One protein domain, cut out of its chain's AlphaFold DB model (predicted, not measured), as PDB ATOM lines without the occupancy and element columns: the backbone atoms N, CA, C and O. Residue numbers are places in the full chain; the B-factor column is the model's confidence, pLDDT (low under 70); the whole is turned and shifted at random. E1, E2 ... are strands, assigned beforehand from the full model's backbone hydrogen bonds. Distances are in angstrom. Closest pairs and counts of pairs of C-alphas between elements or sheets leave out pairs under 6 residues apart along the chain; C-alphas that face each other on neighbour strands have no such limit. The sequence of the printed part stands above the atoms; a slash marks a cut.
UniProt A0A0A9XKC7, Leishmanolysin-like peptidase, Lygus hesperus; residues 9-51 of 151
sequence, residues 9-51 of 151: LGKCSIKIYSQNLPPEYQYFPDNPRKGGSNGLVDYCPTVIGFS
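What this domain is: This is residues 9 to 51 of the 151 residues of the protein "Leishmanolysin-like peptidase" of Lygus hesperus (UniProt A0A0A9XKC7). This domain has little regular structure: two short antiparallel strand pairs are set end to end, E1 with E4 at one end and E2 with E3 beyond, where residues 17 to 33 loop round the other end. The printed part has 43 residues, with no named helix and four named strands in the order E1, E2, E3, E4. The class is all strand, with only 15 residues in named elements. The whole is compact, with a radius of gyration of the C-alphas of 10.4 A, and elongated, spanning 31 by 18 by 16 A.

How they stand to each other: E1, residues 9 to 12, runs on into E2, residues 14 to 16, at 29 degrees. E2 and E3, residues 34 to 36, form an antiparallel hairpin at 144 degrees; N 15 and O 35 are within hydrogen-bond range at 2.9 A. E4, residues 47 to 51, is antiparallel to E1 at 135 degrees, with N 48 and O 11 within range at 2.9 A. E2 and E4 are apart.

Where its parts are: E1, 10.5 A long, begins at C-alpha 9 (22.289, -6.987, 56.906). E2 measures 7.0 A and E3 7.3 A. E4, 12.7 A long, ends at C-alpha 51 (13.809, -9.550, 56.977).

The domain as a whole: The C-alphas farthest apart, of Pro 23 and Ser 51, are 31.7 A apart. The link from E2 to E3 is long. The printed part has no cut, and no printed residue is under 70 in pLDDT.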
ATOM      1  N   LEU A   9      21.772  -7.145  58.257       95.06
ATOM      2  CA  LEU A   9      22.289  -6.987  56.906       95.06
ATOM      3  C   LEU A   9      21.210  -6.343  56.044       95.06
ATOM      4  O   LEU A   9      20.018  -6.592  56.203       95.06
ATOM      5  N   GLY A  10      21.642  -5.548  55.079       94.56
ATOM      6  CA  GLY A  10      20.740  -4.831  54.203       94.56
ATOM      7  C   GLY A  10      21.341  -4.480  52.856       94.56
ATOM      8  O   GLY A  10      22.508  -4.767  52.548       94.56
ATOM      9  N   LYS A  11      20.525  -3.803  52.056       93.31
ATOM     10  CA  LYS A  11      20.897  -3.256  50.750       93.31
ATOM     11  C   LYS A  11      20.569  -1.776  50.667       93.31
ATOM     12  O   LYS A  11      19.646  -1.297  51.320       93.31
ATOM     13  N   CYS A  12      21.309  -1.069  49.823       93.00
ATOM     14  CA  CYS A  12      20.980   0.305  49.475       93.00
ATOM     15  C   CYS A  12      19.604   0.352  48.792       93.00
ATOM     16  O   CYS A  12      19.344  -0.387  47.839       93.00
ATOM     17  N   SER A  13      18.719   1.195  49.312       93.44
ATOM     18  CA  SER A  13      17.320   1.271  48.911       93.44
ATOM     19  C   SER A  13      17.076   2.418  47.939       93.44
ATOM     20  O   SER A  13      16.441   3.407  48.288       93.44
ATOM     21  N   ILE A  14      17.603   2.306  46.721       95.19
ATOM     22  CA  ILE A  14      17.449   3.337  45.687       95.19
ATOM     23  C   ILE A  14      16.384   2.918  44.676       95.19
ATOM     24  O   ILE A  14      16.304   1.757  44.274       95.19
ATOM     25  N   LYS A  15      15.596   3.893  44.229       95.44
ATOM     26  CA  LYS A  15      14.586   3.749  43.186       95.44
ATOM     27  C   LYS A  15      14.741   4.865  42.154       95.44
ATOM     28  O   LYS A  15      15.114   5.990  42.486       95.44
ATOM     29  N   ILE A  16      14.443   4.541  40.898       96.94
ATOM     30  CA  ILE A  16      14.216   5.533  39.845       96.94
ATOM     31  C   ILE A  16      12.702   5.659  39.676       96.94
ATOM     32  O   ILE A  16      12.018   4.675  39.394       96.94
ATOM     33  N   TYR A  17      12.180   6.857  39.905       96.25
ATOM     34  CA  TYR A  17      10.765   7.181  39.783       96.25
ATOM     35  C   TYR A  17      10.398   7.473  38.321       96.25
ATOM     36  O   TYR A  17      11.256   7.775  37.492       96.25
ATOM     37  N   SER A  18       9.111   7.359  37.982       97.38
ATOM     38  CA  SER A  18       8.611   7.690  36.638       97.38
ATOM     39  C   SER A  18       8.615   9.197  36.371       97.38
ATOM     40  O   SER A  18       8.747   9.614  35.223       97.38
ATOM     41  N   GLN A  19       8.506   9.999  37.430       97.06
ATOM     42  CA  GLN A  19       8.527  11.458  37.408       97.06
ATOM     43  C   GLN A  19       9.658  11.988  38.288       97.06
ATOM     44  O   GLN A  19      10.215  11.249  39.105       97.06
ATOM     45  N   ASN A  20      10.003  13.262  38.103       97.62
ATOM     46  CA  ASN A  20      10.963  13.945  38.966       97.62
ATOM     47  C   ASN A  20      10.440  13.970  40.402       97.62
ATOM     48  O   ASN A  20       9.250  14.188  40.634       97.62
ATOM     49  N   LEU A  21      11.343  13.751  41.353       96.88
ATOM     50  CA  LEU A  21      11.059  14.010  42.754       96.88
ATOM     51  C   LEU A  21      10.935  15.527  42.973       96.88
ATOM     52  O   LEU A  21      11.532  16.299  42.213       96.88
ATOM     53  N   PRO A  22      10.186  15.978  43.991       96.25
ATOM     54  CA  PRO A  22      10.244  17.363  44.453       96.25
ATOM     55  C   PRO A  22      11.698  17.821  44.678       96.25
ATOM     56  O   PRO A  22      12.503  16.999  45.126       96.25
ATOM     57  N   PRO A  23      12.070  19.077  44.348       96.38
ATOM     58  CA  PRO A  23      13.450  19.567  44.455       96.38
ATOM     59  C   PRO A  23      14.124  19.304  45.809       96.38
ATOM     60  O   PRO A  23      15.295  18.940  45.851       96.38
ATOM     61  N   GLU A  24      13.376  19.417  46.903       95.44
ATOM     62  CA  GLU A  24      13.811  19.147  48.276       95.44
ATOM     63  C   GLU A  24      14.233  17.685  48.528       95.44
ATOM     64  O   GLU A  24      14.985  17.416  49.463       95.44
ATOM     65  N   TYR A  25      13.810  16.753  47.668       96.38
ATOM     66  CA  TYR A  25      14.102  15.317  47.751       96.38
ATOM     67  C   TYR A  25      15.031  14.826  46.622       96.38
ATOM     68  O   TYR A  25      15.213  13.620  46.425       96.38
ATOM     69  N   GLN A  26      15.627  15.740  45.848       96.50
ATOM     70  CA  GLN A  26      16.568  15.414  44.772       96.50
ATOM     71  C   GLN A  26      18.012  15.338  45.292       96.50
ATOM     72  O   GLN A  26      18.798  16.270  45.160       96.50
ATOM     73  N   TYR A  27      18.390  14.189  45.853       95.44
ATOM     74  CA  TYR A  27      19.738  13.968  46.407       95.44
ATOM     75  C   TYR A  27      20.818  13.632  45.367       95.44
ATOM     76  O   TYR A  27      22.004  13.625  45.692       95.44
ATOM     77  N   PHE A  28      20.429  13.304  44.130       96.06
ATOM     78  CA  PHE A  28      21.348  12.903  43.063       96.06
ATOM     79  C   PHE A  28      21.359  13.960  41.948       96.06
ATOM     80  O   PHE A  28      20.415  13.988  41.154       96.06
ATOM     81  N   PRO A  29      22.423  14.782  41.839       92.56
ATOM     82  CA  PRO A  29      22.489  15.889  40.879       92.56
ATOM     83  C   PRO A  29      22.279  15.460  39.423       92.56
ATOM     84  O   PRO A  29      21.645  16.169  38.647       92.56
ATOM     85  N   ASP A  30      22.753  14.265  39.066       96.31
ATOM     86  CA  ASP A  30      22.700  13.758  37.692       96.31
ATOM     87  C   ASP A  30      21.338  13.158  37.307       96.31
ATOM     88  O   ASP A  30      21.124  12.788  36.151       96.31
ATOM     89  N   ASN A  31      20.417  12.974  38.263       97.06
ATOM     90  CA  ASN A  31      19.127  12.349  37.984       97.06
ATOM     91  C   ASN A  31      18.036  12.781  38.983       97.06
ATOM     92  O   ASN A  31      17.906  12.158  40.041       97.06
ATOM     93  N   PRO A  32      17.160  13.739  38.616       97.38
ATOM     94  CA  PRO A  32      16.097  14.242  39.493       97.38
ATOM     95  C   PRO A  32      15.000  13.208  39.796       97.38
ATOM     96  O   PRO A  32      14.126  13.447  40.626       97.38
ATOM     97  N   ARG A  33      15.011  12.047  39.128       97.62
ATOM     98  CA  ARG A  33      14.094  10.929  39.396       97.62
ATOM     99  C   ARG A  33      14.695   9.881  40.323       97.62
ATOM    100  O   ARG A  33      14.037   8.883  40.600       97.62
ATOM    101  N   LYS A  34      15.953  10.027  40.735       97.69
ATOM    102  CA  LYS A  34      16.649   9.047  41.569       97.69
ATOM    103  C   LYS A  34      16.568   9.479  43.027       97.69
ATOM    104  O   LYS A  34      16.901  10.608  43.358       97.69
ATOM    105  N   GLY A  35      16.162   8.557  43.891       96.75
ATOM    106  CA  GLY A  35      16.072   8.787  45.329       96.75
ATOM    107  C   GLY A  35      15.992   7.479  46.104       96.75
ATOM    108  O   GLY A  35      16.049   6.388  45.530       96.75
ATOM    109  N   GLY A  36      15.871   7.594  47.418       96.31
ATOM    110  CA  GLY A  36      15.521   6.505  48.316       96.31
ATOM    111  C   GLY A  36      14.104   6.004  48.048       96.31
ATOM    112  O   GLY A  36      13.242   6.762  47.618       96.31
ATOM    113  N   SER A  37      13.842   4.717  48.281       93.62
ATOM    114  CA  SER A  37      12.529   4.124  47.974       93.62
ATOM    115  C   SER A  37      11.438   4.398  49.023       93.62
ATOM    116  O   SER A  37      10.265   4.126  48.760       93.62
ATOM    117  N   ASN A  38      11.809   4.926  50.194       90.38
ATOM    118  CA  ASN A  38      10.916   5.157  51.327       90.38
ATOM    119  C   ASN A  38      10.559   6.647  51.456       90.38
ATOM    120  O   ASN A  38      11.423   7.471  51.748       90.38
ATOM    121  N   GLY A  39       9.277   6.975  51.279       90.75
ATOM    122  CA  GLY A  39       8.775   8.347  51.393       90.75
ATOM    123  C   GLY A  39       8.694   8.880  52.828       90.75
ATOM    124  O   GLY A  39       8.637  10.085  53.001       90.75
ATOM    125  N   LEU A  40       8.724   8.018  53.856       91.62
ATOM    126  CA  LEU A  40       8.687   8.447  55.267       91.62
ATOM    127  C   LEU A  40       9.998   9.079  55.750       91.62
ATOM    128  O   LEU A  40      10.034   9.685  56.813       91.62
ATOM    129  N   VAL A  41      11.077   8.877  54.997       92.69
ATOM    130  CA  VAL A  41      12.393   9.477  55.250       92.69
ATOM    131  C   VAL A  41      12.747  10.443  54.126       92.69
ATOM    132  O   VAL A  41      13.904  10.521  53.726       92.69
ATOM    133  N   ASP A  42      11.734  11.107  53.563       95.75
ATOM    134  CA  ASP A  42      11.889  12.144  52.543       95.75
ATOM    135  C   ASP A  42      12.645  11.669  51.296       95.75
ATOM    136  O   ASP A  42      13.348  12.424  50.639       95.75
ATOM    137  N   TYR A  43      12.508  10.385  50.944       94.94
ATOM    138  CA  TYR A  43      13.263   9.755  49.856       94.94
ATOM    139  C   TYR A  43      14.787   9.790  50.070       94.94
ATOM    140  O   TYR A  43      15.551   9.652  49.113       94.94
ATOM    141  N   CYS A  44      15.265   9.931  51.306       94.81
ATOM    142  CA  CYS A  44      16.681   9.829  51.629       94.81
ATOM    143  C   CYS A  44      17.199   8.406  51.312       94.81
ATOM    144  O   CYS A  44      16.576   7.414  51.713       94.81
ATOM    145  N   PRO A  45      18.320   8.250  50.580       93.69
ATOM    146  CA  PRO A  45      18.906   6.942  50.306       93.69
ATOM    147  C   PRO A  45      19.456   6.299  51.582       93.69
ATOM    148  O   PRO A  45      20.497   6.691  52.101       93.69
ATOM    149  N   THR A  46      18.777   5.263  52.066       93.50
ATOM    150  CA  THR A  46      19.186   4.509  53.256       93.50
ATOM    151  C   THR A  46      19.437   3.036  52.939       93.50
ATOM    152  O   THR A  46      19.021   2.504  51.902       93.50
ATOM    153  N   VAL A  47      20.144   2.351  53.840       95.00
ATOM    154  CA  VAL A  47      20.242   0.888  53.812       95.00
ATOM    155  C   VAL A  47      18.993   0.313  54.472       95.00
ATOM    156  O   VAL A  47      18.775   0.531  55.661       95.00
ATOM    157  N   ILE A  48      18.203  -0.452  53.718       93.50
ATOM    158  CA  ILE A  48      17.079  -1.215  54.273       93.50
ATOM    159  C   ILE A  48      17.544  -2.615  54.659       93.50
ATOM    160  O   ILE A  48      18.252  -3.270  53.887       93.50
ATOM    161  N   GLY A  49      17.152  -3.058  55.852       94.62
ATOM    162  CA  GLY A  49      17.446  -4.398  56.348       94.62
ATOM    163  C   GLY A  49      16.698  -5.481  55.570       94.62
ATOM    164  O   GLY A  49      15.589  -5.262  55.080       94.62
ATOM    165  N   PHE A  50      17.308  -6.655  55.452       93.19
ATOM    166  CA  PHE A  50      16.630  -7.863  54.996       93.19
ATOM    167  C   PHE A  50      15.880  -8.501  56.165       93.19
ATOM    168  O   PHE A  50      16.445  -8.671  57.244       93.19
ATOM    169  N   SER A  51      14.633  -8.914  55.940       91.25
ATOM    170  CA  SER A  51      13.809  -9.550  56.977       91.25
ATOM    171  C   SER A  51      14.360 -10.897  57.450       91.25
ATOM    172  O   SER A  51      14.079 -11.300  58.568       91.25
TER     173      SER A  51